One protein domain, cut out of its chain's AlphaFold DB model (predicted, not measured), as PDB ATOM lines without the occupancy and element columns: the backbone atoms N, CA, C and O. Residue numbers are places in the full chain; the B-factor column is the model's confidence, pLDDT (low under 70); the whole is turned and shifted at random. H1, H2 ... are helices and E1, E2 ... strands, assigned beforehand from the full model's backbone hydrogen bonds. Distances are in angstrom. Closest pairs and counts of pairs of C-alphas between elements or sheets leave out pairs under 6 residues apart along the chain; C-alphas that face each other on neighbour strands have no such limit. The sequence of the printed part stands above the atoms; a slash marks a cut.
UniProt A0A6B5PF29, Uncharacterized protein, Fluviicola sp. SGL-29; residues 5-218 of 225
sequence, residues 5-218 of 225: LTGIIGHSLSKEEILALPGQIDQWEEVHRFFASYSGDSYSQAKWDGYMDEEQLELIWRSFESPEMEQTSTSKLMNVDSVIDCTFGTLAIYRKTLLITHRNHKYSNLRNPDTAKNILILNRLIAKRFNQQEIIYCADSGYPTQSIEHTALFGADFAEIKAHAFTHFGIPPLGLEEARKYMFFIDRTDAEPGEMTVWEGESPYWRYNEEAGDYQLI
ATOM      1  N   LEU A   5      36.471  -1.787 326.398       94.94
ATOM      2  CA  LEU A   5      35.626  -0.971 327.241       94.94
ATOM      3  C   LEU A   5      36.530   0.031 327.940       94.94
ATOM      4  O   LEU A   5      37.358  -0.354 328.773       94.94
ATOM      5  N   THR A   6      36.284   1.301 327.664       96.25
ATOM      6  CA  THR A   6      36.982   2.415 328.295       96.25
ATOM      7  C   THR A   6      36.048   3.081 329.297       96.25
ATOM      8  O   THR A   6      34.906   3.406 328.968       96.25
ATOM      9  N   GLY A   7      36.513   3.272 330.535       97.69
ATOM     10  CA  GLY A   7      35.830   4.109 331.526       97.69
ATOM     11  C   GLY A   7      36.456   5.500 331.577       97.69
ATOM     12  O   GLY A   7      37.654   5.610 331.784       97.69
ATOM     13  N   ILE A   8      35.671   6.560 331.428       98.50
ATOM     14  CA  ILE A   8      36.138   7.949 331.416       98.50
ATOM     15  C   ILE A   8      35.619   8.658 332.665       98.50
ATOM     16  O   ILE A   8      34.415   8.653 332.943       98.50
ATOM     17  N   ILE A   9      36.527   9.298 333.396       98.50
ATOM     18  CA  ILE A   9      36.219  10.158 334.544       98.50
ATOM     19  C   ILE A   9      36.891  11.523 334.390       98.50
ATOM     20  O   ILE A   9      37.947  11.638 333.773       98.50
ATOM     21  N   GLY A  10      36.287  12.564 334.961       98.31
ATOM     22  CA  GLY A  10      36.926  13.875 335.088       98.31
ATOM     23  C   GLY A  10      37.902  13.933 336.266       98.31
ATOM     24  O   GLY A  10      37.780  13.164 337.221       98.31
ATOM     25  N   HIS A  11      38.840  14.879 336.221       97.75
ATOM     26  CA  HIS A  11      39.660  15.264 337.371       97.75
ATOM     27  C   HIS A  11      39.991  16.761 337.355       97.75
ATOM     28  O   HIS A  11      39.858  17.440 336.340       97.75
ATOM     29  N   SER A  12      40.484  17.267 338.485       97.12
ATOM     30  CA  SER A  12      40.943  18.655 338.648       97.12
ATOM     31  C   SER A  12      42.405  18.763 339.098       97.12
ATOM     32  O   SER A  12      42.802  19.791 339.638       97.12
ATOM     33  N   LEU A  13      43.179  17.686 338.938       97.75
ATOM     34  CA  LEU A  13      44.581  17.623 339.347       97.75
ATOM     35  C   LEU A  13      45.469  18.573 338.531       97.75
ATOM     36  O   LEU A  13      45.317  18.710 337.317       97.75
ATOM     37  N   SER A  14      46.434  19.181 339.209       97.62
ATOM     38  CA  SER A  14      47.582  19.861 338.612       97.62
ATOM     39  C   SER A  14      48.590  18.863 338.023       97.62
ATOM     40  O   SER A  14      48.541  17.666 338.302       97.62
ATOM     41  N   LYS A  15      49.551  19.346 337.223       97.44
ATOM     42  CA  LYS A  15      50.616  18.492 336.664       97.44
ATOM     43  C   LYS A  15      51.471  17.838 337.745       97.44
ATOM     44  O   LYS A  15      51.776  16.659 337.629       97.44
ATOM     45  N   GLU A  16      51.816  18.579 338.796       97.75
ATOM     46  CA  GLU A  16      52.571  18.051 339.935       97.75
ATOM     47  C   GLU A  16      51.812  16.900 340.613       97.75
ATOM     48  O   GLU A  16      52.372  15.829 340.847       97.75
ATOM     49  N   GLU A  17      50.507  17.078 340.848       98.19
ATOM     50  CA  GLU A  17      49.656  16.021 341.401       98.19
ATOM     51  C   GLU A  17      49.547  14.816 340.459       98.19
ATOM     52  O   GLU A  17      49.606  13.681 340.930       98.19
ATOM     53  N   ILE A  18      49.443  15.049 339.145       98.19
ATOM     54  CA  ILE A  18      49.431  13.991 338.126       98.19
ATOM     55  C   ILE A  18      50.735  13.195 338.159       98.19
ATOM     56  O   ILE A  18      50.695  11.970 338.223       98.19
ATOM     57  N   LEU A  19      51.894  13.854 338.169       98.19
ATOM     58  CA  LEU A  19      53.197  13.179 338.207       98.19
ATOM     59  C   LEU A  19      53.390  12.343 339.479       98.19
ATOM     60  O   LEU A  19      54.051  11.304 339.432       98.19
ATOM     61  N   ALA A  20      52.774  12.758 340.588       98.06
ATOM     62  CA  ALA A  20      52.768  12.023 341.848       98.06
ATOM     63  C   ALA A  20      51.745  10.866 341.902       98.06
ATOM     64  O   ALA A  20      51.799  10.067 342.844       98.06
ATOM     65  N   LEU A  21      50.835  10.741 340.923       97.94
ATOM     66  CA  LEU A  21      49.757   9.742 340.935       97.94
ATOM     67  C   LEU A  21      50.227   8.301 341.147       97.94
ATOM     68  O   LEU A  21      49.570   7.629 341.938       97.94
ATOM     69  N   PRO A  22      51.322   7.796 340.540       98.06
ATOM     70  CA  PRO A  22      51.755   6.420 340.786       98.06
ATOM     71  C   PRO A  22      51.933   6.110 342.282       98.06
ATOM     72  O   PRO A  22      51.395   5.129 342.790       98.06
ATOM     73  N   GLY A  23      52.578   7.015 343.026       97.50
ATOM     74  CA  GLY A  23      52.749   6.866 344.473       97.50
ATOM     75  C   GLY A  23      51.441   6.984 345.263       97.50
ATOM     76  O   GLY A  23      51.302   6.359 346.311       97.50
ATOM     77  N   GLN A  24      50.470   7.757 344.768       97.56
ATOM     78  CA  GLN A  24      49.139   7.848 345.378       97.56
ATOM     79  C   GLN A  24      48.306   6.587 345.117       97.56
ATOM     80  O   GLN A  24      47.655   6.092 346.037       97.56
ATOM     81  N   ILE A  25      48.351   6.048 343.894       97.62
ATOM     82  CA  ILE A  25      47.657   4.819 343.488       97.62
ATOM     83  C   ILE A  25      48.100   3.658 344.368       97.62
ATOM     84  O   ILE A  25      47.260   2.912 344.866       97.62
ATOM     85  N   ASP A  26      49.398   3.544 344.636       96.88
ATOM     86  CA  ASP A  26      49.975   2.531 345.524       96.88
ATOM     87  C   ASP A  26      49.369   2.545 346.942       96.88
ATOM     88  O   ASP A  26      49.302   1.515 347.613       96.88
ATOM     89  N   GLN A  27      48.838   3.688 347.382       96.31
ATOM     90  CA  GLN A  27      48.201   3.862 348.691       96.31
ATOM     91  C   GLN A  27      46.681   3.632 348.669       96.31
ATOM     92  O   GLN A  27      46.009   3.776 349.695       96.31
ATOM     93  N   TRP A  28      46.087   3.271 347.526       96.38
ATOM     94  CA  TRP A  28      44.646   3.044 347.417       96.38
ATOM     95  C   TRP A  28      44.217   1.674 347.960       96.38
ATOM     96  O   TRP A  28      43.717   0.825 347.226       96.38
ATOM     97  N   GLU A  29      44.357   1.468 349.271       94.75
ATOM     98  CA  GLU A  29      44.126   0.170 349.927       94.75
ATOM     99  C   GLU A  29      42.775  -0.476 349.597       94.75
ATOM    100  O   GLU A  29      42.705  -1.684 349.392       94.75
ATOM    101  N   GLU A  30      41.697   0.311 349.542       95.44
ATOM    102  CA  GLU A  30      40.358  -0.189 349.210       95.44
ATOM    103  C   GLU A  30      40.283  -0.736 347.777       95.44
ATOM    104  O   GLU A  30      39.738  -1.816 347.561       95.44
ATOM    105  N   VAL A  31      40.896  -0.033 346.818       95.69
ATOM    106  CA  VAL A  31      40.962  -0.436 345.404       95.69
ATOM    107  C   VAL A  31      41.757  -1.735 345.279       95.69
ATOM    108  O   VAL A  31      41.280  -2.700 344.682       95.69
ATOM    109  N   HIS A  32      42.936  -1.795 345.907       94.69
ATOM    110  CA  HIS A  32      43.802  -2.980 345.872       94.69
ATOM    111  C   HIS A  32      43.157  -4.189 346.543       94.69
ATOM    112  O   HIS A  32      43.204  -5.291 346.000       94.69
ATOM    113  N   ARG A  33      42.516  -3.991 347.699       94.44
ATOM    114  CA  ARG A  33      41.810  -5.056 348.421       94.44
ATOM    115  C   ARG A  33      40.645  -5.601 347.603       94.44
ATOM    116  O   ARG A  33      40.486  -6.818 347.531       94.44
ATOM    117  N   PHE A  34      39.855  -4.719 346.991       94.88
ATOM    118  CA  PHE A  34      38.751  -5.126 346.130       94.88
ATOM    119  C   PHE A  34      39.263  -5.931 344.931       94.88
ATOM    120  O   PHE A  34      38.814  -7.058 344.724       94.88
ATOM    121  N   PHE A  35      40.258  -5.413 344.206       93.62
ATOM    122  CA  PHE A  35      40.833  -6.106 343.054       93.62
ATOM    123  C   PHE A  35      41.388  -7.487 343.431       93.62
ATOM    124  O   PHE A  35      41.003  -8.478 342.814       93.62
ATOM    125  N   ALA A  36      42.209  -7.574 344.484       92.69
ATOM    126  CA  ALA A  36      42.807  -8.832 344.934       92.69
ATOM    127  C   ALA A  36      41.759  -9.878 345.349       92.69
ATOM    128  O   ALA A  36      41.951 -11.070 345.112       92.69
ATOM    129  N   SER A  37      40.635  -9.446 345.936       91.81
ATOM    130  CA  SER A  37      39.543 -10.353 346.315       91.81
ATOM    131  C   SER A  37      38.851 -11.007 345.116       91.81
ATOM    132  O   SER A  37      38.304 -12.099 345.257       91.81
ATOM    133  N   TYR A  38      38.897 -10.361 343.948       88.56
ATOM    134  CA  TYR A  38      38.256 -10.842 342.731       88.56
ATOM    135  C   TYR A  38      39.218 -11.584 341.798       88.56
ATOM    136  O   TYR A  38      38.895 -12.674 341.329       88.56
ATOM    137  N   SER A  39      40.390 -11.011 341.512       87.06
ATOM    138  CA  SER A  39      41.336 -11.585 340.546       87.06
ATOM    139  C   SER A  39      42.212 -12.685 341.143       87.06
ATOM    140  O   SER A  39      42.688 -13.547 340.410       87.06
ATOM    141  N   GLY A  40      42.450 -12.651 342.459       83.81
ATOM    142  CA  GLY A  40      43.484 -13.462 343.107       83.81
ATOM    143  C   GLY A  40      44.915 -13.039 342.746       83.81
ATOM    144  O   GLY A  40      45.865 -13.692 343.179       83.81
ATOM    145  N   ASP A  41      45.079 -11.959 341.976       83.62
ATOM    146  CA  ASP A  41      46.381 -11.456 341.551       83.62
ATOM    147  C   ASP A  41      47.107 -10.744 342.697       83.62
ATOM    148  O   ASP A  41      46.513 -10.082 343.556       83.62
ATOM    149  N   SER A  42      48.436 -10.837 342.677       78.62
ATOM    150  CA  SER A  42      49.296 -10.077 343.575       78.62
ATOM    151  C   SER A  42      49.395  -8.611 343.153       78.62
ATOM    152  O   SER A  42      49.443  -8.291 341.965       78.62
ATOM    153  N   TYR A  43      49.520  -7.736 344.144       83.56
ATOM    154  CA  TYR A  43      49.806  -6.316 343.970       83.56
ATOM    155  C   TYR A  43      51.044  -6.055 343.090       83.56
ATOM    156  O   TYR A  43      52.085  -6.690 343.277       83.56
ATOM    157  N   SER A  44      50.951  -5.076 342.187       88.75
ATOM    158  CA  SER A  44      52.084  -4.520 341.441       88.75
ATOM    159  C   SER A  44      52.122  -3.002 341.585       88.75
ATOM    160  O   SER A  44      51.104  -2.342 341.397       88.75
ATOM    161  N   GLN A  45      53.301  -2.447 341.864       94.62
ATOM    162  CA  GLN A  45      53.465  -0.999 341.999       94.62
ATOM    163  C   GLN A  45      53.058  -0.267 340.721       94.62
ATOM    164  O   GLN A  45      53.421  -0.689 339.618       94.62
ATOM    165  N   ALA A  46      52.323   0.826 340.895       97.38
ATOM    166  CA  ALA A  46      51.964   1.715 339.815       97.38
ATOM    167  C   ALA A  46      53.194   2.483 339.325       97.38
ATOM    168  O   ALA A  46      54.048   2.908 340.107       97.38
ATOM    169  N   LYS A  47      53.290   2.673 338.011       97.50
ATOM    170  CA  LYS A  47      54.400   3.389 337.377       97.50
ATOM    171  C   LYS A  47      53.960   3.985 336.051       97.50
ATOM    172  O   LYS A  47      53.080   3.449 335.390       97.50
ATOM    173  N   TRP A  48      54.613   5.066 335.649       97.62
ATOM    174  CA  TRP A  48      54.501   5.558 334.282       97.62
ATOM    175  C   TRP A  48      55.014   4.505 333.294       97.62
ATOM    176  O   TRP A  48      56.047   3.870 333.541       97.62
ATOM    177  N   ASP A  49      54.303   4.337 332.182       95.44
ATOM    178  CA  ASP A  49      54.822   3.617 331.026       95.44
ATOM    179  C   ASP A  49      55.831   4.522 330.302       95.44
ATOM    180  O   ASP A  49      55.491   5.375 329.484       95.44
ATOM    181  N   GLY A  50      57.096   4.424 330.714       93.25
ATOM    182  CA  GLY A  50      58.196   5.238 330.203       93.25
ATOM    183  C   GLY A  50      58.500   6.488 331.038       93.25
ATOM    184  O   GLY A  50      58.233   6.543 332.241       93.25
ATOM    185  N   TYR A  51      59.146   7.472 330.413       93.94
ATOM    186  CA  TYR A  51      59.595   8.699 331.074       93.94
ATOM    187  C   TYR A  51      58.500   9.772 331.087       93.94
ATOM    188  O   TYR A  51      57.994  10.154 330.034       93.94
ATOM    189  N   MET A  52      58.185  10.309 332.270       97.06
ATOM    190  CA  MET A  52      57.165  11.345 332.419       97.06
ATOM    191  C   MET A  52      57.629  12.499 333.309       97.06
ATOM    192  O   MET A  52      57.991  12.298 334.470       97.06
ATOM    193  N   ASP A  53      57.562  13.709 332.760       96.56
ATOM    194  CA  ASP A  53      57.705  14.984 333.460       96.56
ATOM    195  C   ASP A  53      56.642  15.986 332.962       96.56
ATOM    196  O   ASP A  53      55.781  15.654 332.143       96.56
ATOM    197  N   GLU A  54      56.663  17.221 333.471       96.50
ATOM    198  CA  GLU A  54      55.663  18.232 333.102       96.50
ATOM    199  C   GLU A  54      55.722  18.659 331.629       96.50
ATOM    200  O   GLU A  54      54.693  19.057 331.069       96.50
ATOM    201  N   GLU A  55      56.911  18.622 331.017       94.62
ATOM    202  CA  GLU A  55      57.099  18.969 329.607       94.62
ATOM    203  C   GLU A  55      56.523  17.862 328.724       94.62
ATOM    204  O   GLU A  55      55.762  18.161 327.802       94.62
ATOM    205  N   GLN A  56      56.805  16.597 329.049       95.06
ATOM    206  CA  GLN A  56      56.251  15.444 328.339       95.06
ATOM    207  C   GLN A  56      54.723  15.420 328.413       95.06
ATOM    208  O   GLN A  56      54.086  15.319 327.367       95.06
ATOM    209  N   LEU A  57      54.125  15.610 329.597       95.56
ATOM    210  CA  LEU A  57      52.663  15.695 329.731       95.56
ATOM    211  C   LEU A  57      52.069  16.781 328.824       95.56
ATOM    212  O   LEU A  57      51.106  16.536 328.103       95.56
ATOM    213  N   GLU A  58      52.654  17.983 328.826       94.56
ATOM    214  CA  GLU A  58      52.143  19.090 328.015       94.56
ATOM    215  C   GLU A  58      52.282  18.832 326.513       94.56
ATOM    216  O   GLU A  58      51.375  19.172 325.753       94.56
ATOM    217  N   LEU A  59      53.402  18.250 326.078       93.06
ATOM    218  CA  LEU A  59      53.616  17.898 324.677       93.06
ATOM    219  C   LEU A  59      52.627  16.821 324.224       93.06
ATOM    220  O   LEU A  59      52.031  16.976 323.158       93.06
ATOM    221  N   ILE A  60      52.401  15.784 325.037       93.50
ATOM    222  CA  ILE A  60      51.429  14.722 324.748       93.50
ATOM    223  C   ILE A  60      50.032  15.329 324.610       93.50
ATOM    224  O   ILE A  60      49.410  15.189 323.557       93.50
ATOM    225  N   TRP A  61      49.557  16.078 325.610       94.50
ATOM    226  CA  TRP A  61      48.210  16.662 325.578       94.50
ATOM    227  C   TRP A  61      48.007  17.592 324.388       94.50
ATOM    228  O   TRP A  61      47.028  17.456 323.659       94.50
ATOM    229  N   ARG A  62      48.964  18.484 324.114       92.38
ATOM    230  CA  ARG A  62      48.871  19.374 322.952       92.38
ATOM    231  C   ARG A  62      48.879  18.612 321.629       92.38
ATOM    232  O   ARG A  62      48.284  19.097 320.672       92.38
ATOM    233  N   SER A  63      49.559  17.466 321.550       90.75
ATOM    234  CA  SER A  63      49.613  16.678 320.312       90.75
ATOM    235  C   SER A  63      48.246  16.094 319.947       90.75
ATOM    236  O   SER A  63      47.928  15.984 318.766       90.75
ATOM    237  N   PHE A  64      47.411  15.811 320.952       90.19
ATOM    238  CA  PHE A  64      46.016  15.420 320.769       90.19
ATOM    239  C   PHE A  64      45.101  16.635 320.562       90.19
ATOM    240  O   PHE A  64      44.261  16.630 319.668       90.19
ATOM    241  N   GLU A  65      45.275  17.702 321.347       91.44
ATOM    242  CA  GLU A  65      44.416  18.899 321.321       91.44
ATOM    243  C   GLU A  65      44.593  19.761 320.052       91.44
ATOM    244  O   GLU A  65      43.749  20.605 319.754       91.44
ATOM    245  N   SER A  66      45.701  19.619 319.316       85.88
ATOM    246  CA  SER A  66      46.039  20.477 318.172       85.88
ATOM    247  C   SER A  66      46.521  19.665 316.962       85.88
ATOM    248  O   SER A  66      47.690  19.280 316.909       85.88
ATOM    249  N   PRO A  67      45.676  19.495 315.925       66.56
ATOM    250  CA  PRO A  67      46.049  18.804 314.684       66.56
ATOM    251  C   PRO A  67      47.216  19.466 313.934       66.56
ATOM    252  O   PRO A  67      47.872  18.835 313.112       66.56
ATOM    253  N   GLU A  68      47.454  20.752 314.200       67.69
ATOM    254  CA  GLU A  68      48.474  21.581 313.549       67.69
ATOM    255  C   GLU A  68      49.833  21.548 314.261       67.69
ATOM    256  O   GLU A  68      50.725  22.321 313.908       67.69
ATOM    257  N   MET A  69      50.020  20.695 315.277       65.94
ATOM    258  CA  MET A  69      51.297  20.646 315.982       65.94
ATOM    259  C   MET A  69      52.436  20.307 315.005       65.94
ATOM    260  O   MET A  69      52.441  19.263 314.351       65.94
ATOM    261  N   GLU A  70      53.421  21.204 314.907       61.12
ATOM    262  CA  GLU A  70      54.575  21.019 314.032       61.12
ATOM    263  C   GLU A  70      55.313  19.708 314.365       61.12
ATOM    264  O   GLU A  70      55.582  19.418 315.533       61.12
ATOM    265  N   GLN A  71      55.732  18.953 313.339       60.53
ATOM    266  CA  GLN A  71      56.561  17.735 313.468       60.53
ATOM    267  C   GLN A  71      57.811  17.928 314.352       60.53
ATOM    268  O   GLN A  71      58.335  16.982 314.936       60.53
ATOM    269  N   THR A  72      58.305  19.160 314.463       60.50
ATOM    270  CA  THR A  72      59.430  19.539 315.327       60.50
ATOM    271  C   THR A  72      59.105  19.396 316.815       60.50
ATOM    272  O   THR A  72      59.990  19.050 317.596       60.50
ATOM    273  N   SER A  73      57.851  19.602 317.225       66.50
ATOM    274  CA  SER A  73      57.419  19.483 318.623       66.50
ATOM    275  C   SER A  73      57.218  18.025 319.036       66.50
ATOM    276  O   SER A  73      57.625  17.647 320.131       66.50
ATOM    277  N   THR A  74      56.701  17.177 318.142       72.19
ATOM    278  CA  THR A  74      56.544  15.735 318.406       72.19
ATOM    279  C   THR A  74      57.876  14.986 318.423       72.19
ATOM    280  O   THR A  74      58.003  13.991 319.123       72.19
ATOM    281  N   SER A  75      58.917  15.498 317.753       79.19
ATOM    282  CA  SER A  75      60.278  14.933 317.831       79.19
ATOM    283  C   SER A  75      60.920  14.999 319.227       79.19
ATOM    284  O   SER A  75      61.920  14.328 319.474       79.19
ATOM    285  N   LYS A  76      60.349  15.801 320.138       81.44
ATOM    286  CA  LYS A  76      60.773  15.914 321.542       81.44
ATOM    287  C   LYS A  76      60.031  14.955 322.476       81.44
ATOM    288  O   LYS A  76      60.379  14.874 323.654       81.44
ATOM    289  N   LEU A  77      59.007  14.262 321.975       85.94
ATOM    290  CA  LEU A  77      58.287  13.258 322.744       85.94
ATOM    291  C   LEU A  77      59.204  12.060 322.983       85.94
ATOM    292  O   LEU A  77      59.654  11.398 322.048       85.94
ATOM    293  N   MET A  78      59.478  11.795 324.254       87.56
ATOM    294  CA  MET A  78      60.121  10.562 324.707       87.56
ATOM    295  C   MET A  78      59.086   9.455 324.913       87.56
ATOM    296  O   MET A  78      59.424   8.282 324.785       87.56
ATOM    297  N   ASN A  79      57.837   9.849 325.171       87.31
ATOM    298  CA  ASN A  79      56.667   8.995 325.285       87.31
ATOM    299  C   ASN A  79      55.553   9.527 324.379       87.31
ATOM    300  O   ASN A  79      55.366  10.735 324.266       87.31
ATOM    301  N   VAL A  80      54.805   8.626 323.742       85.44
ATOM    302  CA  VAL A  80      53.686   8.992 322.850       85.44
ATOM    303  C   VAL A  80      52.363   9.171 323.590       85.44
ATOM    304  O   VAL A  80      51.419   9.700 323.016       85.44
ATOM    305  N   ASP A  81      52.296   8.724 324.843       89.88
ATOM    306  CA  ASP A  81      51.078   8.740 325.640       89.88
ATOM    307  C   ASP A  81      51.395   8.892 327.134       89.88
ATOM    308  O   ASP A  81      52.529   8.689 327.584       89.88
ATOM    309  N   SER A  82      50.386   9.284 327.902       95.56
ATOM    310  CA  SER A  82      50.464   9.587 329.331       95.56
ATOM    311  C   SER A  82      49.792   8.493 330.154       95.56
ATOM    312  O   SER A  82      48.797   8.722 330.842       95.56
ATOM    313  N   VAL A  83      50.363   7.288 330.091       97.56
ATOM    314  CA  VAL A  83      49.798   6.074 330.697       97.56
ATOM    315  C   VAL A  83      50.518   5.688 331.987       97.56
ATOM    316  O   VAL A  83      51.747   5.653 332.056       97.56
ATOM    317  N   ILE A  84      49.734   5.354 333.012       98.00
ATOM    318  CA  ILE A  84      50.196   4.712 334.243       98.00
ATOM    319  C   ILE A  84      49.761   3.246 334.220       98.00
ATOM    320  O   ILE A  84      48.564   2.949 334.237       98.00
ATOM    321  N   ASP A  85      50.730   2.336 334.252       97.00
ATOM    322  CA  ASP A  85      50.505   0.917 334.517       97.00
ATOM    323  C   ASP A  85      50.269   0.707 336.010       97.00
ATOM    324  O   ASP A  85      51.026   1.215 336.838       97.00
ATOM    325  N   CYS A  86      49.261  -0.082 336.377       94.88
ATOM    326  CA  CYS A  86      48.968  -0.417 337.771       94.88
ATOM    327  C   CYS A  86      48.394  -1.838 337.916       94.88
ATOM    328  O   CYS A  86      48.129  -2.533 336.934       94.88
ATOM    329  N   THR A  87      48.200  -2.299 339.158       91.06
ATOM    330  CA  THR A  87      47.745  -3.673 339.461       91.06
ATOM    331  C   THR A  87      46.497  -4.093 338.684       91.06
ATOM    332  O   THR A  87      46.417  -5.224 338.202       91.06
ATOM    333  N   PHE A  88      45.531  -3.189 338.542       92.31
ATOM    334  CA  PHE A  88      44.218  -3.496 337.979       92.31
ATOM    335  C   PHE A  88      44.076  -3.203 336.476       92.31
ATOM    336  O   PHE A  88      43.083  -3.607 335.864       92.31
ATOM    337  N   GLY A  89      45.066  -2.559 335.855       94.75
ATOM    338  CA  GLY A  89      44.993  -2.137 334.459       94.75
ATOM    339  C   GLY A  89      45.868  -0.922 334.185       94.75
ATOM    340  O   GLY A  89      46.941  -0.783 334.770       94.75
ATOM    341  N   THR A  90      45.390  -0.038 333.320       96.69
ATOM    342  CA  THR A  90      46.066   1.207 332.968       96.69
ATOM    343  C   THR A  90      45.167   2.413 333.207       96.69
ATOM    344  O   THR A  90      43.935   2.325 333.145       96.69
ATOM    345  N   LEU A  91      45.805   3.545 333.505       97.88
ATOM    346  CA  LEU A  91      45.167   4.854 333.572       97.88
ATOM    347  C   LEU A  91      45.860   5.787 332.580       97.88
ATOM    348  O   LEU A  91      47.013   6.154 332.804       97.88
ATOM    349  N   ALA A  92      45.176   6.162 331.502       97.38
ATOM    350  CA  ALA A  92      45.661   7.196 330.589       97.38
ATOM    351  C   ALA A  92      45.182   8.566 331.091       97.38
ATOM    352  O   ALA A  92      43.986   8.762 331.324       97.38
ATOM    353  N   ILE A  93      46.112   9.494 331.316       97.62
ATOM    354  CA  ILE A  93      45.849  10.787 331.959       97.62
ATOM    355  C   ILE A  93      45.899  11.908 330.921       97.62
ATOM    356  O   ILE A  93      46.971  12.236 330.415       97.62
ATOM    357  N   TYR A  94      44.770  12.556 330.650       96.81
ATOM    358  CA  TYR A  94      44.692  13.751 329.804       96.81
ATOM    359  C   TYR A  94      44.497  15.005 330.651       96.81
ATOM    360  O   TYR A  94      44.443  14.944 331.873       96.81
ATOM    361  N   ARG A  95      44.413  16.177 330.019       95.75
ATOM    362  CA  ARG A  95      44.417  17.456 330.743       95.75
ATOM    363  C   ARG A  95      43.295  17.585 331.781       95.75
ATOM    364  O   ARG A  95      43.496  18.211 332.820       95.75
ATOM    365  N   LYS A  96      42.111  17.043 331.487       97.75
ATOM    366  CA  LYS A  96      40.910  17.169 332.333       97.75
ATOM    367  C   LYS A  96      40.262  15.832 332.691       97.75
ATOM    368  O   LYS A  96      39.287  15.804 333.446       97.75
ATOM    369  N   THR A  97      40.747  14.738 332.117       98.19
ATOM    370  CA  THR A  97      40.094  13.433 332.185       98.19
ATOM    371  C   THR A  97      41.092  12.307 332.304       98.19
ATOM    372  O   THR A  97      42.225  12.401 331.845       98.19
ATOM    373  N   LEU A  98      40.617  11.205 332.863       97.81
ATOM    374  CA  LEU A  98      41.343   9.959 332.981       97.81
ATOM    375  C   LEU A  98      40.538   8.850 332.305       97.81
ATOM    376  O   LEU A  98      39.327   8.737 332.526       97.81
ATOM    377  N   LEU A  99      41.217   8.041 331.496       97.81
ATOM    378  CA  LEU A  99      40.675   6.832 330.882       97.81
ATOM    379  C   LEU A  99      41.164   5.618 331.666       97.81
ATOM    380  O   LEU A  99      42.356   5.476 331.929       97.81
ATOM    381  N   ILE A 100      40.232   4.755 332.044       97.50
ATOM    382  CA  ILE A 100      40.458   3.548 332.830       97.50
ATOM    383  C   ILE A 100      40.263   2.340 331.923       97.50
ATOM    384  O   ILE A 100      39.142   2.089 331.463       97.50
ATOM    385  N   THR A 101      41.323   1.550 331.761       95.06
ATOM    386  CA  THR A 101      41.301   0.311 330.977       95.06
ATOM    387  C   THR A 101      41.751  -0.856 331.850       95.06
ATOM    388  O   THR A 101      42.880  -0.909 332.328       95.06
ATOM    389  N   HIS A 102      40.857  -1.817 332.089       90.44
ATOM    390  CA  HIS A 102      41.124  -2.973 332.960       90.44
ATOM    391  C   HIS A 102      41.935  -4.068 332.269       90.44
ATOM    392  O   HIS A 102      41.978  -4.163 331.049       90.44
ATOM    393  N   ARG A 103      42.454  -5.036 333.031       87.25
ATOM    394  CA  ARG A 103      42.895  -6.318 332.429       87.25
ATOM    395  C   ARG A 103      41.750  -7.059 331.728       87.25
ATOM    396  O   ARG A 103      41.940  -7.636 330.664       87.25
ATOM    397  N   ASN A 104      40.543  -6.967 332.286       88.56
ATOM    398  CA  ASN A 104      39.305  -7.490 331.704       88.56
ATOM    399  C   ASN A 104      38.588  -6.438 330.839       88.56
ATOM    400  O   ASN A 104      37.359  -6.378 330.843       88.56
ATOM    401  N   HIS A 105      39.330  -5.612 330.100       89.12
ATOM    402  CA  HIS A 105      38.779  -4.492 329.333       89.12
ATOM    403  C   HIS A 105      37.866  -4.896 328.176       89.12
ATOM    404  O   HIS A 105      37.273  -4.019 327.583       89.12
ATOM    405  N   LYS A 106      37.707  -6.170 327.800       92.25
ATOM    406  CA  LYS A 106      36.812  -6.493 326.677       92.25
ATOM    407  C   LYS A 106      35.362  -6.146 327.012       92.25
ATOM    408  O   LYS A 106      34.834  -6.623 328.011       92.25
ATOM    409  N   TYR A 107      34.685  -5.407 326.137       90.31
ATOM    410  CA  TYR A 107      33.274  -5.038 326.266       90.31
ATOM    411  C   TYR A 107      32.378  -6.267 326.485       90.31
ATOM    412  O   TYR A 107      31.446  -6.249 327.287       90.31
ATOM    413  N   SER A 108      32.708  -7.398 325.849       90.56
ATOM    414  CA  SER A 108      32.011  -8.678 326.040       90.56
ATOM    415  C   SER A 108      32.003  -9.173 327.491       90.56
ATOM    416  O   SER A 108      31.105  -9.928 327.861       90.56
ATOM    417  N   ASN A 109      32.955  -8.744 328.325       93.25
ATOM    418  CA  ASN A 109      32.995  -9.087 329.747       93.25
ATOM    419  C   ASN A 109      31.835  -8.472 330.529       93.25
ATOM    420  O   ASN A 109      31.456  -9.020 331.563       93.25
ATOM    421  N   LEU A 110      31.210  -7.411 330.009       93.31
ATOM    422  CA  LEU A 110      29.988  -6.874 330.588       93.31
ATOM    423  C   LEU A 110      28.815  -7.844 330.485       93.31
ATOM    424  O   LEU A 110      27.853  -7.633 331.203       93.31
ATOM    425  N   ARG A 111      28.854  -8.902 329.655       92.06
ATOM    426  CA  ARG A 111      27.771  -9.907 329.559       92.06
ATOM    427  C   ARG A 111      27.655 -10.790 330.795       92.06
ATOM    428  O   ARG A 111      26.543 -11.182 331.146       92.06
ATOM    429  N   ASN A 112      28.786 -11.108 331.424       93.25
ATOM    430  CA  ASN A 112      28.832 -11.917 332.634       93.25
ATOM    431  C   ASN A 112      28.538 -11.022 333.855       93.25
ATOM    432  O   ASN A 112      29.273 -10.057 334.062       93.25
ATOM    433  N   PRO A 113      27.510 -11.321 334.670       93.94
ATOM    434  CA  PRO A 113      27.131 -10.494 335.817       93.94
ATOM    435  C   PRO A 113      28.254 -10.255 336.818       93.94
ATOM    436  O   PRO A 113      28.427  -9.129 337.280       93.94
ATOM    437  N   ASP A 114      29.026 -11.293 337.137       93.06
ATOM    438  CA  ASP A 114      30.096 -11.193 338.122       93.06
ATOM    439  C   ASP A 114      31.207 -10.300 337.571       93.06
ATOM    440  O   ASP A 114      31.595  -9.326 338.211       93.06
ATOM    441  N   THR A 115      31.675 -10.551 336.348       93.88
ATOM    442  CA  THR A 115      32.718  -9.718 335.734       93.88
ATOM    443  C   THR A 115      32.263  -8.270 335.541       93.88
ATOM    444  O   THR A 115      33.020  -7.353 335.862       93.88
ATOM    445  N   ALA A 116      31.021  -8.047 335.100       94.62
ATOM    446  CA  ALA A 116      30.446  -6.713 334.945       94.62
ATOM    447  C   ALA A 116      30.419  -5.947 336.272       94.62
ATOM    448  O   ALA A 116      30.929  -4.829 336.348       94.62
ATOM    449  N   LYS A 117      29.895  -6.564 337.342       94.31
ATOM    450  CA  LYS A 117      29.866  -5.953 338.679       94.31
ATOM    451  C   LYS A 117      31.259  -5.581 339.159       94.31
ATOM    452  O   LYS A 117      31.437  -4.489 339.688       94.31
ATOM    453  N   ASN A 118      32.244  -6.447 338.947       94.00
ATOM    454  CA  ASN A 118      33.609  -6.174 339.388       94.00
ATOM    455  C   ASN A 118      34.246  -5.005 338.634       94.00
ATOM    456  O   ASN A 118      34.825  -4.130 339.273       94.00
ATOM    457  N   ILE A 119      34.081  -4.936 337.309       95.38
ATOM    458  CA  ILE A 119      34.545  -3.796 336.502       95.38
ATOM    459  C   ILE A 119      33.901  -2.489 336.991       95.38
ATOM    460  O   ILE A 119      34.600  -1.501 337.224       95.38
ATOM    461  N   LEU A 120      32.577  -2.486 337.171       95.75
ATOM    462  CA  LEU A 120      31.818  -1.295 337.564       95.75
ATOM    463  C   LEU A 120      32.181  -0.834 338.981       95.75
ATOM    464  O   LEU A 120      32.503   0.334 339.189       95.75
ATOM    465  N   ILE A 121      32.213  -1.744 339.960       95.75
ATOM    466  CA  ILE A 121      32.574  -1.411 341.348       95.75
ATOM    467  C   ILE A 121      34.006  -0.887 341.431       95.75
ATOM    468  O   ILE A 121      34.240   0.141 342.067       95.75
ATOM    469  N   LEU A 122      34.956  -1.537 340.760       96.00
ATOM    470  CA  LEU A 122      36.346  -1.095 340.761       96.00
ATOM    471  C   LEU A 122      36.492   0.315 340.171       96.00
ATOM    472  O   LEU A 122      37.135   1.170 340.779       96.00
ATOM    473  N   ASN A 123      35.828   0.595 339.048       97.25
ATOM    474  CA  ASN A 123      35.802   1.935 338.460       97.25
ATOM    475  C   ASN A 123      35.174   2.978 339.378       97.25
ATOM    476  O   ASN A 123      35.685   4.090 339.461       97.25
ATOM    477  N   ARG A 124      34.117   2.635 340.116       97.06
ATOM    478  CA  ARG A 124      33.525   3.533 341.118       97.06
ATOM    479  C   ARG A 124      34.486   3.828 342.262       97.06
ATOM    480  O   ARG A 124      34.544   4.969 342.714       97.06
ATOM    481  N   LEU A 125      35.239   2.832 342.732       96.75
ATOM    482  CA  LEU A 125      36.268   3.037 343.758       96.75
ATOM    483  C   LEU A 125      37.372   3.976 343.259       96.75
ATOM    484  O   LEU A 125      37.787   4.867 343.998       96.75
ATOM    485  N   ILE A 126      37.794   3.825 342.001       97.44
ATOM    486  CA  ILE A 126      38.753   4.733 341.357       97.44
ATOM    487  C   ILE A 126      38.144   6.135 341.222       97.44
ATOM    488  O   ILE A 126      38.731   7.095 341.704       97.44
ATOM    489  N   ALA A 127      36.938   6.271 340.666       97.75
ATOM    490  CA  ALA A 127      36.251   7.551 340.476       97.75
ATOM    491  C   ALA A 127      36.092   8.348 341.782       97.75
ATOM    492  O   ALA A 127      36.303   9.563 341.803       97.75
ATOM    493  N   LYS A 128      35.812   7.666 342.901       96.75
ATOM    494  CA  LYS A 128      35.758   8.285 344.235       96.75
ATOM    495  C   LYS A 128      37.079   8.941 344.644       96.75
ATOM    496  O   LYS A 128      37.041   9.957 345.333       96.75
ATOM    497  N   ARG A 129      38.237   8.430 344.201       97.31
ATOM    498  CA  ARG A 129      39.552   9.061 344.449       97.31
ATOM    499  C   ARG A 129      39.704  10.415 343.764       97.31
ATOM    500  O   ARG A 129      40.464  11.244 344.248       97.31
ATOM    501  N   PHE A 130      38.941  10.652 342.702       97.12
ATOM    502  CA  PHE A 130      38.917  11.905 341.951       97.12
ATOM    503  C   PHE A 130      37.670  12.751 342.255       97.12
ATOM    504  O   PHE A 130      37.402  13.719 341.552       97.12
ATOM    505  N   ASN A 131      36.906  12.408 343.302       96.38
ATOM    506  CA  ASN A 131      35.628  13.042 343.652       96.38
ATOM    507  C   ASN A 131      34.596  13.033 342.510       96.38
ATOM    508  O   ASN A 131      33.735  13.911 342.434       96.38
ATOM    509  N   GLN A 132      34.664  12.029 341.636       96.94
ATOM    510  CA  GLN A 132      33.796  11.931 340.477       96.94
ATOM    511  C   GLN A 132      32.549  11.084 340.780       96.94
ATOM    512  O   GLN A 132      32.630   9.967 341.300       96.94
ATOM    513  N   GLN A 133      31.377  11.626 340.441       96.75
ATOM    514  CA  GLN A 133      30.075  10.994 340.701       96.75
ATOM    515  C   GLN A 133      29.532  10.186 339.523       96.75
ATOM    516  O   GLN A 133      28.665   9.335 339.708       96.75
ATOM    517  N   GLU A 134      30.039  10.438 338.320       97.50
ATOM    518  CA  GLU A 134      29.590   9.782 337.097       97.50
ATOM    519  C   GLU A 134      30.784   9.275 336.287       97.50
ATOM    520  O   GLU A 134      31.819   9.936 336.205       97.50
ATOM    521  N   ILE A 135      30.621   8.111 335.666       98.25
ATOM    522  CA  ILE A 135      31.626   7.482 334.805       98.25
ATOM    523  C   ILE A 135      30.979   7.248 333.449       98.25
ATOM    524  O   ILE A 135      29.908   6.644 333.374       98.25
ATOM    525  N   ILE A 136      31.617   7.726 332.385       98.31
ATOM    526  CA  ILE A 136      31.182   7.448 331.016       98.31
ATOM    527  C   ILE A 136      31.875   6.171 330.560       98.31
ATOM    528  O   ILE A 136      33.090   6.066 330.655       98.31
ATOM    529  N   TYR A 137      31.111   5.213 330.058       97.06
ATOM    530  CA  TYR A 137      31.642   4.006 329.446       97.06
ATOM    531  C   TYR A 137      31.386   4.036 327.951       97.06
ATOM    532  O   TYR A 137      30.271   4.347 327.527       97.06
ATOM    533  N   CYS A 138      32.390   3.673 327.162       95.12
ATOM    534  CA  CYS A 138      32.247   3.522 325.720       95.12
ATOM    535  C   CYS A 138      33.051   2.333 325.192       95.12
ATOM    536  O   CYS A 138      34.047   1.922 325.790       95.12
ATOM    537  N   ALA A 139      32.590   1.783 324.069       92.12
ATOM    538  CA  ALA A 139      33.377   0.873 323.252       92.12
ATOM    539  C   ALA A 139      34.465   1.636 322.483       92.12
ATOM    540  O   ALA A 139      34.193   2.729 321.966       92.12
ATOM    541  N   ASP A 140      35.651   1.033 322.415       82.19
ATOM    542  CA  ASP A 140      36.842   1.560 321.750       82.19
ATOM    543  C   ASP A 140      36.786   1.433 320.207       82.19
ATOM    544  O   ASP A 140      35.720   1.324 319.588       82.19
ATOM    545  N   SER A 141      37.969   1.500 319.589       71.00
ATOM    546  CA  SER A 141      38.241   1.358 318.165       71.00
ATOM    547  C   SER A 141      37.282   0.440 317.389       71.00
ATOM    548  O   SER A 141      36.997  -0.708 317.728       71.00
ATOM    549  N   GLY A 142      36.792   0.972 316.267       75.50
ATOM    550  CA  GLY A 142      35.920   0.247 315.346       75.50
ATOM    551  C   GLY A 142      34.426   0.444 315.587       75.50
ATOM    552  O   GLY A 142      33.655  -0.029 314.763       75.50
ATOM    553  N   TYR A 143      34.007   1.165 316.631       86.12
ATOM    554  CA  TYR A 143      32.610   1.570 316.830       86.12
ATOM    555  C   TYR A 143      32.457   3.095 316.772       86.12
ATOM    556  O   TYR A 143      33.357   3.816 317.204       86.12
ATOM    557  N   PRO A 144      31.299   3.628 316.329       89.06
ATOM    558  CA  PRO A 144      31.049   5.076 316.320       89.06
ATOM    559  C   PRO A 144      31.226   5.755 317.692       89.06
ATOM    560  O   PRO A 144      31.572   6.939 317.779       89.06
ATOM    561  N   THR A 145      31.047   4.997 318.778       91.44
ATOM    562  CA  THR A 145      31.244   5.443 320.166       91.44
ATOM    563  C   THR A 145      32.690   5.802 320.501       91.44
ATOM    564  O   THR A 145      32.897   6.541 321.459       91.44
ATOM    565  N   GLN A 146      33.675   5.395 319.689       92.12
ATOM    566  CA  GLN A 146      35.075   5.820 319.822       92.12
ATOM    567  C   GLN A 146      35.220   7.353 319.815       92.12
ATOM    568  O   GLN A 146      36.125   7.905 320.436       92.12
ATOM    569  N   SER A 147      34.300   8.073 319.164       94.44
ATOM    570  CA  SER A 147      34.290   9.541 319.195       94.44
ATOM    571  C   SER A 147      34.165  10.129 320.610       94.44
ATOM    572  O   SER A 147      34.630  11.245 320.837       94.44
ATOM    573  N   ILE A 148      33.584   9.397 321.568       96.31
ATOM    574  CA  ILE A 148      33.508   9.793 322.984       96.31
ATOM    575  C   ILE A 148      34.910   9.797 323.598       96.31
ATOM    576  O   ILE A 148      35.302  10.775 324.230       96.31
ATOM    577  N   GLU A 149      35.672   8.730 323.362       95.19
ATOM    578  CA  GLU A 149      37.056   8.599 323.815       95.19
ATOM    579  C   GLU A 149      37.931   9.698 323.203       95.19
ATOM    580  O   GLU A 149      38.575  10.446 323.933       95.19
ATOM    581  N   HIS A 150      37.860   9.896 321.882       94.75
ATOM    582  CA  HIS A 150      38.596  10.971 321.203       94.75
ATOM    583  C   HIS A 150      38.276  12.359 321.770       94.75
ATOM    584  O   HIS A 150      39.170  13.184 321.924       94.75
ATOM    585  N   THR A 151      37.014  12.614 322.124       96.06
ATOM    586  CA  THR A 151      36.618  13.888 322.739       96.06
ATOM    587  C   THR A 151      37.334  14.102 324.077       96.06
ATOM    588  O   THR A 151      37.794  15.209 324.346       96.06
ATOM    589  N   ALA A 152      37.506  13.044 324.878       96.25
ATOM    590  CA  ALA A 152      38.285  13.096 326.116       96.25
ATOM    591  C   ALA A 152      39.785  13.337 325.860       96.25
ATOM    592  O   ALA A 152      40.390  14.195 326.506       96.25
ATOM    593  N   LEU A 153      40.365  12.643 324.874       93.56
ATOM    594  CA  LEU A 153      41.760  12.835 324.449       93.56
ATOM    595  C   LEU A 153      42.034  14.284 324.016       93.56
ATOM    596  O   LEU A 153      43.098  14.828 324.300       93.56
ATOM    597  N   PHE A 154      41.065  14.926 323.361       94.88
ATOM    598  CA  PHE A 154      41.179  16.293 322.838       94.88
ATOM    599  C   PHE A 154      40.910  17.388 323.885       94.88
ATOM    600  O   PHE A 154      40.668  18.542 323.528       94.88
ATOM    601  N   GLY A 155      40.970  17.055 325.179       94.50
ATOM    602  CA  GLY A 155      40.969  18.038 326.269       94.50
ATOM    603  C   GLY A 155      39.587  18.575 326.658       94.50
ATOM    604  O   GLY A 155      39.495  19.549 327.423       94.50
ATOM    605  N   ALA A 156      38.514  17.953 326.167       97.19
ATOM    606  CA  ALA A 156      37.166  18.241 326.637       97.19
ATOM    607  C   ALA A 156      37.023  17.856 328.118       97.19
ATOM    608  O   ALA A 156      37.621  16.890 328.597       97.19
ATOM    609  N   ASP A 157      36.243  18.625 328.867       97.69
ATOM    610  CA  ASP A 157      35.874  18.245 330.224       97.69
ATOM    611  C   ASP A 157      34.761  17.185 330.241       97.69
ATOM    612  O   ASP A 157      34.137  16.859 329.229       97.69
ATOM    613  N   PHE A 158      34.497  16.628 331.422       97.81
ATOM    614  CA  PHE A 158      33.502  15.571 331.584       97.81
ATOM    615  C   PHE A 158      32.093  15.978 331.112       97.81
ATOM    616  O   PHE A 158      31.360  15.149 330.568       97.81
ATOM    617  N   ALA A 159      31.697  17.241 331.307       98.06
ATOM    618  CA  ALA A 159      30.381  17.725 330.903       98.06
ATOM    619  C   ALA A 159      30.288  17.880 329.378       98.06
ATOM    620  O   ALA A 159      29.277  17.494 328.788       98.06
ATOM    621  N   GLU A 160      31.351  18.375 328.743       98.31
ATOM    622  CA  GLU A 160      31.488  18.468 327.287       98.31
ATOM    623  C   GLU A 160      31.423  17.077 326.633       98.31
ATOM    624  O   GLU A 160      30.651  16.875 325.693       98.31
ATOM    625  N   ILE A 161      32.136  16.085 327.181       98.19
ATOM    626  CA  ILE A 161      32.117  14.694 326.683       98.19
ATOM    627  C   ILE A 161      30.717  14.088 326.816       98.19
ATOM    628  O   ILE A 161      30.213  13.460 325.883       98.19
ATOM    629  N   LYS A 162      30.054  14.301 327.959       97.56
ATOM    630  CA  LYS A 162      28.682  13.830 328.185       97.56
ATOM    631  C   LYS A 162      27.698  14.450 327.192       97.56
ATOM    632  O   LYS A 162      26.859  13.741 326.639       97.56
ATOM    633  N   ALA A 163      27.807  15.756 326.946       97.50
ATOM    634  CA  ALA A 163      26.965  16.464 325.984       97.50
ATOM    635  C   ALA A 163      27.200  15.971 324.546       97.50
ATOM    636  O   ALA A 163      26.232  15.732 323.818       97.50
ATOM    637  N   HIS A 164      28.463  15.757 324.161       96.88
ATOM    638  CA  HIS A 164      28.828  15.142 322.882       96.88
ATOM    639  C   HIS A 164      28.184  13.762 322.730       96.88
ATOM    640  O   HIS A 164      27.506  13.508 321.733       96.88
ATOM    641  N   ALA A 165      28.330  12.903 323.741       94.75
ATOM    642  CA  ALA A 165      27.790  11.552 323.713       94.75
ATOM    643  C   ALA A 165      26.256  11.546 323.602       94.75
ATOM    644  O   ALA A 165      25.706  10.847 322.756       94.75
ATOM    645  N   PHE A 166      25.558  12.377 324.378       93.81
ATOM    646  CA  PHE A 166      24.096  12.481 324.301       93.81
ATOM    647  C   PHE A 166      23.605  13.009 322.956       93.81
ATOM    648  O   PHE A 166      22.586  12.544 322.453       93.81
ATOM    649  N   THR A 167      24.334  13.949 322.357       92.56
ATOM    650  CA  THR A 167      23.975  14.512 321.051       92.56
ATOM    651  C   THR A 167      24.071  13.470 319.935       92.56
ATOM    652  O   THR A 167      23.229  13.457 319.043       92.56
ATOM    653  N   HIS A 168      25.070  12.583 319.987       89.81
ATOM    654  CA  HIS A 168      25.326  11.604 318.923       89.81
ATOM    655  C   HIS A 168      24.664  10.243 319.159       89.81
ATOM    656  O   HIS A 168      24.349   9.540 318.201       89.81
ATOM    657  N   PHE A 169      24.465   9.859 320.420       88.69
ATOM    658  CA  PHE A 169      24.043   8.510 320.804       88.69
ATOM    659  C   PHE A 169      22.777   8.488 321.656       88.69
ATOM    660  O   PHE A 169      22.358   7.407 322.059       88.69
ATOM    661  N   GLY A 170      22.155   9.633 321.930       88.06
ATOM    662  CA  GLY A 170      20.987   9.711 322.802       88.06
ATOM    663  C   GLY A 170      21.323   9.499 324.279       88.06
ATOM    664  O   GLY A 170      22.480   9.362 324.682       88.06
ATOM    665  N   ILE A 171      20.284   9.510 325.113       90.50
ATOM    666  CA  ILE A 171      20.428   9.341 326.560       90.50
ATOM    667  C   ILE A 171      20.331   7.841 326.867       90.50
ATOM    668  O   ILE A 171      19.298   7.234 326.581       90.50
ATOM    669  N   PRO A 172      21.370   7.215 327.447       89.88
ATOM    670  CA  PRO A 172      21.318   5.802 327.781       89.88
ATOM    671  C   PRO A 172      20.338   5.564 328.942       89.88
ATOM    672  O   PRO A 172      20.099   6.467 329.755       89.88
ATOM    673  N   PRO A 173      19.800   4.340 329.080       89.12
ATOM    674  CA  PRO A 173      18.991   3.966 330.233       89.12
ATOM    675  C   PRO A 173      19.716   4.249 331.555       89.12
ATOM    676  O   PRO A 173      20.913   4.009 331.682       89.12
ATOM    677  N   LEU A 174      18.983   4.717 332.569       87.38
ATOM    678  CA  LEU A 174      19.569   5.010 333.887       87.38
ATOM    679  C   LEU A 174      19.938   3.745 334.680       87.38
ATOM    680  O   LEU A 174      20.784   3.794 335.567       87.38
ATOM    681  N   GLY A 175      19.273   2.620 334.403       89.38
ATOM    682  CA  GLY A 175      19.538   1.351 335.078       89.38
ATOM    683  C   GLY A 175      20.707   0.615 334.432       89.38
ATOM    684  O   GLY A 175      20.600   0.220 333.273       89.38
ATOM    685  N   LEU A 176      21.779   0.369 335.195       91.81
ATOM    686  CA  LEU A 176      22.999  -0.287 334.702       91.81
ATOM    687  C   LEU A 176      22.758  -1.637 334.024       91.81
ATOM    688  O   LEU A 176      23.439  -1.951 333.051       91.81
ATOM    689  N   GLU A 177      21.799  -2.425 334.512       91.31
ATOM    690  CA  GLU A 177      21.488  -3.737 333.937       91.31
ATOM    691  C   GLU A 177      21.066  -3.650 332.468       91.31
ATOM    692  O   GLU A 177      21.440  -4.492 331.650       91.31
ATOM    693  N   GLU A 178      20.307  -2.612 332.129       89.19
ATOM    694  CA  GLU A 178      19.910  -2.349 330.755       89.19
ATOM    695  C   GLU A 178      21.004  -1.567 330.024       89.19
ATOM    696  O   GLU A 178      21.401  -1.948 328.927       89.19
ATOM    697  N   ALA A 179      21.565  -0.536 330.661       90.81
ATOM    698  CA  ALA A 179      22.535   0.373 330.058       90.81
ATOM    699  C   ALA A 179      23.823  -0.326 329.588       90.81
ATOM    700  O   ALA A 179      24.315  -0.030 328.504       90.81
ATOM    701  N   ARG A 180      24.337  -1.321 330.326       91.38
ATOM    702  CA  ARG A 180      25.574  -2.045 329.960       91.38
ATOM    703  C   ARG A 180      25.485  -2.816 328.638       91.38
ATOM    704  O   ARG A 180      26.505  -3.254 328.104       91.38
ATOM    705  N   LYS A 181      24.278  -3.027 328.109       89.31
ATOM    706  CA  LYS A 181      24.073  -3.670 326.802       89.31
ATOM    707  C   LYS A 181      24.459  -2.729 325.651       89.31
ATOM    708  O   LYS A 181      24.791  -3.198 324.561       89.31
ATOM    709  N   TYR A 182      24.452  -1.420 325.894       88.25
ATOM    710  CA  TYR A 182      24.686  -0.364 324.913       88.25
ATOM    711  C   TYR A 182      26.161   0.015 324.873       88.25
ATOM    712  O   TYR A 182      26.714   0.329 325.913       88.25
ATOM    713  N   MET A 183      26.761   0.113 323.682       90.06
ATOM    714  CA  MET A 183      28.179   0.493 323.497       90.06
ATOM    715  C   MET A 183      28.561   1.887 324.049       90.06
ATOM    716  O   MET A 183      29.718   2.288 323.958       90.06
ATOM    717  N   PHE A 184      27.601   2.625 324.610       92.56
ATOM    718  CA  PHE A 184      27.786   3.810 325.435       92.56
ATOM    719  C   PHE A 184      26.786   3.781 326.603       92.56
ATOM    720  O   PHE A 184      25.590   3.577 326.384       92.56
ATOM    721  N   PHE A 185      27.258   4.026 327.827       94.88
ATOM    722  CA  PHE A 185      26.398   4.225 328.996       94.88
ATOM    723  C   PHE A 185      27.073   5.072 330.079       94.88
ATOM    724  O   PHE A 185      28.268   5.354 330.018       94.88
ATOM    725  N   ILE A 186      26.295   5.488 331.083       96.38
ATOM    726  CA  ILE A 186      26.788   6.253 332.231       96.38
ATOM    727  C   ILE A 186      26.486   5.491 333.515       96.38
ATOM    728  O   ILE A 186      25.348   5.088 333.753       96.38
ATOM    729  N   ASP A 187      27.507   5.333 334.347       96.56
ATOM    730  CA  ASP A 187      27.383   4.813 335.704       96.56
ATOM    731  C   ASP A 187      27.412   5.956 336.720       96.56
ATOM    732  O   ASP A 187      28.157   6.923 336.557       96.56
ATOM    733  N   ARG A 188      26.632   5.822 337.792       94.75
ATOM    734  CA  ARG A 188      26.599   6.745 338.925       94.75
ATOM    735  C   ARG A 188      27.191   6.077 340.158       94.75
ATOM    736  O   ARG A 188      26.757   4.997 340.560       94.75
ATOM    737  N   THR A 189      28.174   6.721 340.778       92.94
ATOM    738  CA  THR A 189      28.955   6.123 341.872       92.94
ATOM    739  C   THR A 189      28.209   6.065 343.211       92.94
ATOM    740  O   THR A 189      28.675   5.388 344.133       92.94
ATOM    741  N   ASP A 190      27.059   6.738 343.311       88.00
ATOM    742  CA  ASP A 190      26.173   6.802 344.479       88.00
ATOM    743  C   ASP A 190      25.025   5.774 344.456       88.00
ATOM    744  O   ASP A 190      24.397   5.535 345.487       88.00
ATOM    745  N   ALA A 191      24.759   5.139 343.312       83.62
ATOM    746  CA  ALA A 191      23.695   4.152 343.153       83.62
ATOM    747  C   ALA A 191      24.254   2.729 343.231       83.62
ATOM    748  O   ALA A 191      25.258   2.437 342.598       83.62
ATOM    749  N   GLU A 192      23.608   1.799 343.934       82.50
ATOM    750  CA  GLU A 192      24.011   0.383 343.908       82.50
ATOM    751  C   GLU A 192      23.963  -0.191 342.474       82.50
ATOM    752  O   GLU A 192      23.026   0.128 341.737       82.50
ATOM    753  N   PRO A 193      24.915  -1.058 342.052       82.06
ATOM    754  CA  PRO A 193      24.885  -1.662 340.714       82.06
ATOM    755  C   PRO A 193      23.633  -2.512 340.451       82.06
ATOM    756  O   PRO A 193      23.301  -2.785 339.299       82.06
ATOM    757  N   GLY A 194      22.950  -2.939 341.519       86.19
ATOM    758  CA  GLY A 194      21.759  -3.774 341.458       86.19
ATOM    759  C   GLY A 194      22.051  -5.241 341.135       86.19
ATOM    760  O   GLY A 194      23.194  -5.718 341.140       86.19
ATOM    761  N   GLU A 195      20.985  -5.994 340.886       90.12
ATOM    762  CA  GLU A 195      21.086  -7.344 340.340       90.12
ATOM    763  C   GLU A 195      21.368  -7.275 338.837       90.12
ATOM    764  O   GLU A 195      20.772  -6.472 338.124       90.12
ATOM    765  N   MET A 196      22.293  -8.117 338.370       93.94
ATOM    766  CA  MET A 196      22.630  -8.237 336.955       93.94
ATOM    767  C   MET A 196      22.417  -9.674 336.514       93.94
ATOM    768  O   MET A 196      22.744 -10.604 337.254       93.94
ATOM    769  N   THR A 197      21.881  -9.855 335.314       92.31
ATOM    770  CA  THR A 197      21.606 -11.174 334.735       92.31
ATOM    771  C   THR A 197      22.510 -11.443 333.544       92.31
ATOM    772  O   THR A 197      23.111 -10.531 332.980       92.31
ATOM    773  N   VAL A 198      22.697 -12.704 333.161       91.75
ATOM    774  CA  VAL A 198      23.454 -12.980 331.933       91.75
ATOM    775  C   VAL A 198      22.704 -12.351 330.764       91.75
ATOM    776  O   VAL A 198      21.501 -12.554 330.605       91.75
ATOM    777  N   TRP A 199      23.415 -11.564 329.963       84.38
ATOM    778  CA  TRP A 199      22.853 -10.981 328.754       84.38
ATOM    779  C   TRP A 199      23.220 -11.840 327.539       84.38
ATOM    780  O   TRP A 199      24.387 -11.933 327.159       84.38
ATOM    781  N   GLU A 200      22.197 -12.446 326.938       79.25
ATOM    782  CA  GLU A 200      22.279 -13.227 325.702       79.25
ATOM    783  C   GLU A 200      21.939 -12.352 324.478       79.25
ATOM    784  O   GLU A 200      21.007 -11.545 324.526       79.25
ATOM    785  N   GLY A 201      22.665 -12.526 323.365       72.81
ATOM    786  CA  GLY A 201      22.393 -11.854 322.082       72.81
ATOM    787  C   GLY A 201      23.376 -10.745 321.665       72.81
ATOM    788  O   GLY A 201      24.438 -10.553 322.264       72.81
ATOM    789  N   GLU A 202      23.045 -10.048 320.572       68.56
ATOM    790  CA  GLU A 202      23.813  -8.916 320.020       68.56
ATOM    791  C   GLU A 202      23.517  -7.606 320.755       68.56
ATOM    792  O   GLU A 202      22.424  -7.439 321.299       68.56
ATOM    793  N   SER A 203      24.487  -6.673 320.771       68.88
ATOM    794  CA  SER A 203      24.292  -5.335 321.355       68.88
ATOM    795  C   SER A 203      23.095  -4.656 320.689       68.88
ATOM    796  O   SER A 203      23.069  -4.566 319.463       68.88
ATOM    797  N   PRO A 204      22.110  -4.161 321.460       67.62
ATOM    798  CA  PRO A 204      20.880  -3.593 320.917       67.62
ATOM    799  C   PRO A 204      21.093  -2.311 320.097       67.62
ATOM    800  O   PRO A 204      20.134  -1.822 319.507       67.62
ATOM    801  N   TYR A 205      22.308  -1.750 320.081       71.75
ATOM    802  CA  TYR A 205      22.554  -0.392 319.611       71.75
ATOM    803  C   TYR A 205      23.247  -0.313 318.253       71.75
ATOM    804  O   TYR A 205      22.761   0.363 317.353       71.75
ATOM    805  N   TRP A 206      24.347  -1.042 318.078       77.69
ATOM    806  CA  TRP A 206      25.150  -0.997 316.860       77.69
ATOM    807  C   TRP A 206      25.368  -2.406 316.332       77.69
ATOM    808  O   TRP A 206      25.858  -3.273 317.058       77.69
ATOM    809  N   ARG A 207      25.047  -2.618 315.055       80.06
ATOM    810  CA  ARG A 207      25.333  -3.866 314.337       80.06
ATOM    811  C   ARG A 207      26.138  -3.563 313.091       80.06
ATOM    812  O   ARG A 207      25.807  -2.642 312.349       80.06
ATOM    813  N   TYR A 208      27.173  -4.361 312.859       79.88
ATOM    814  CA  TYR A 208      27.955  -4.276 311.637       79.88
ATOM    815  C   TYR A 208      27.102  -4.713 310.442       79.88
ATOM    816  O   TYR A 208      26.538  -5.809 310.440       79.88
ATOM    817  N   ASN A 209      26.978  -3.847 309.441       83.06
ATOM    818  CA  ASN A 209      26.341  -4.152 308.171       83.06
ATOM    819  C   ASN A 209      27.435  -4.479 307.146       83.06
ATOM    820  O   ASN A 209      28.169  -3.594 306.713       83.06
ATOM    821  N   GLU A 210      27.528  -5.751 306.747       85.94
ATOM    822  CA  GLU A 210      28.546  -6.219 305.797       85.94
ATOM    823  C   GLU A 210      28.436  -5.565 304.413       85.94
ATOM    824  O   GLU A 210      29.459  -5.323 303.778       85.94
ATOM    825  N   GLU A 211      27.222  -5.245 303.954       87.19
ATOM    826  CA  GLU A 211      26.997  -4.613 302.646       87.19
ATOM    827  C   GLU A 211      27.475  -3.159 302.630       87.19
ATOM    828  O   GLU A 211      28.052  -2.702 301.643       87.19
ATOM    829  N   ALA A 212      27.245  -2.435 303.727       86.75
ATOM    830  CA  ALA A 212      27.715  -1.063 303.893       86.75
ATOM    831  C   ALA A 212      29.199  -0.991 304.291       86.75
ATOM    832  O   ALA A 212      29.821   0.057 304.127       86.75
ATOM    833  N   GLY A 213      29.757  -2.087 304.818       83.75
ATOM    834  CA  GLY A 213      31.096  -2.117 305.399       83.75
ATOM    835  C   GLY A 213      31.231  -1.245 306.652       83.75
ATOM    836  O   GLY A 213      32.321  -0.747 306.918       83.75
ATOM    837  N   ASP A 214      30.134  -1.019 307.383       83.56
ATOM    838  CA  ASP A 214      30.081  -0.077 308.508       83.56
ATOM    839  C   ASP A 214      29.041  -0.483 309.568       83.56
ATOM    840  O   ASP A 214      28.134  -1.285 309.313       83.56
ATOM    841  N   TYR A 215      29.156   0.074 310.773       80.75
ATOM    842  CA  TYR A 215      28.184  -0.098 311.848       80.75
ATOM    843  C   TYR A 215      26.955   0.778 311.637       80.75
ATOM    844  O   TYR A 215      27.038   1.980 311.401       80.75
ATOM    845  N   GLN A 216      25.786   0.169 311.799       82.81
ATOM    846  CA  GLN A 216      24.505   0.850 311.706       82.81
ATOM    847  C   GLN A 216      23.806   0.873 313.056       82.81
ATOM    848  O   GLN A 216      23.779  -0.127 313.783       82.81
ATOM    849  N   LEU A 217      23.236   2.035 313.359       79.25
ATOM    850  CA  LEU A 217      22.416   2.265 314.534       79.25
ATOM    851  C   LEU A 217      21.101   1.504 314.365       79.25
ATOM    852  O   LEU A 217      20.360   1.741 313.413       79.25
ATOM    853  N   ILE A 218      20.825   0.565 315.266       78.44
ATOM    854  CA  ILE A 218      19.626  -0.281 315.199       78.44
ATOM    855  C   ILE A 218      18.432   0.431 315.844       78.44
ATOM    856  O   ILE A 218      17.301   0.296 315.380       78.44
TER     857      ILE A 218
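AT A GLANCE: This is residues 5 to 218 of the 225 residues of an uncharacterized protein of Fluviicola sp. SGL-29 (UniProt A0A6B5PF29). A strongly twisted sheet of six strands forms the core, covered on one face by the helical hairpin H8 and H9 and on the other by the long helix H7, which has H3 packed on its outer side. H4 and the short H5 sit at one end of the longest axis, and the small hairpin E7 and E8 lies near the other end, apart from the sheet. The printed part has 214 residues, with ten named helices and eight named strands in the order E1 H1 H2 H3 H4 H5 E2 E3 E4 H6 H7 E5 H8 H9 H10 E6 E7 E8. The main sheet runs E2 E3 E4 E1 E5 E6, all antiparallel, and the class is mixed, helices and strands. The whole is compact, with a radius of gyration of the C-alphas of 17.6 A and spans of 47 by 44 by 27 A.

HOW THE PARTS SIT: E1, residues 5 to 10, is an inner strand of the sheet that runs E2, residues 83 to 86, E3, 89 to 93, E4, 97 to 102, E1, E5, 134 to 139, and E6, 184 to 188. H1, residues 15 to 19, is not on the sheet; H2, residues 21 to 25, only grazes it. H3, residues 29 to 39, touches H7, residues 113 to 129, at a shallow tilt of 14 degrees, opposite ways; their closest C-alphas, Val 31 and Leu 125, are 6.1 A apart. Residues 47 to 48 pair antiparallel with residues 84 to 85 of E2. H4, residues 54 to 65, touches H1 with residues 54 to 57 alone, the closest C-alphas being Lys 15 and Glu 54, 6.2 A apart. H5, residues 71 to 74, only just touches H4, with 3 pairs of C-alphas within 8 A, the closest Ser 63 and Thr 74 at 7.2 A. E2, E3 and E4 form a meander, each strand the antiparallel neighbour of the one before, with N 84 and O 91 at 2.8 A and N 90 and O 101 at 2.8 A. N 100 and O 7, 2.7 A, join E4 and E1 within hydrogen-bond range, as do N 8 and O 136, 2.7 A, for E1 and E5, and N 137 and O 185, 2.8 A, for E5 and E6. H6, residues 107 to 111, grazes the sheet and only just touches H7, only at the corner, with 3 pairs of C-alphas within 8 A. E4, H6, H7 and E5 make a split strand-helix-strand unit, two strands running the same way with E1 between them, its crossover right-handed. H8, residues 146 to 153, and H9, residues 158 to 169, are a helical hairpin at a shallow tilt of 16 degrees, with heights over the sheet of 8.2 A and 9.7 A; H7 is on the opposite face, giving three layers, helices on both faces of a sheet. H10, residues 176 to 179, only grazes the sheet. E7, residues 206 to 209, and E8, residues 214 to 217, are a hairpin, with N 209 and O 214 at 2.8 A. Every O i to N i+4 pair is within hydrogen-bond range in H1, H2, H3, H4, H8 and H9; H7 has 12 of 13 and H6 0 of 1, with 2 of 2 O i to N i+3 pairs, while H5 and H10 are too short for such a pair.

IN THESE COORDINATES: E1 begins at C-alpha 5, (35.626, -0.971, 327.241), and is 16.8 A long. H7 is 24.7 A long, H4 16.3 A, H9 16.0 A and H3 15.3 A; E5 is 16.9 A and E4 16.5 A. E8 ends at C-alpha 217, (22.416, 2.265, 314.534).

THE WHOLE: The C-alphas farthest apart, Thr 72 and Glu 195, are 53.1 A apart. The printed part has no cut. The links H3 to H4 and E6 to E7 are long. The mean pLDDT of the printed part is 91.0; residues 67 to 73 and 202 to 204 are under 70.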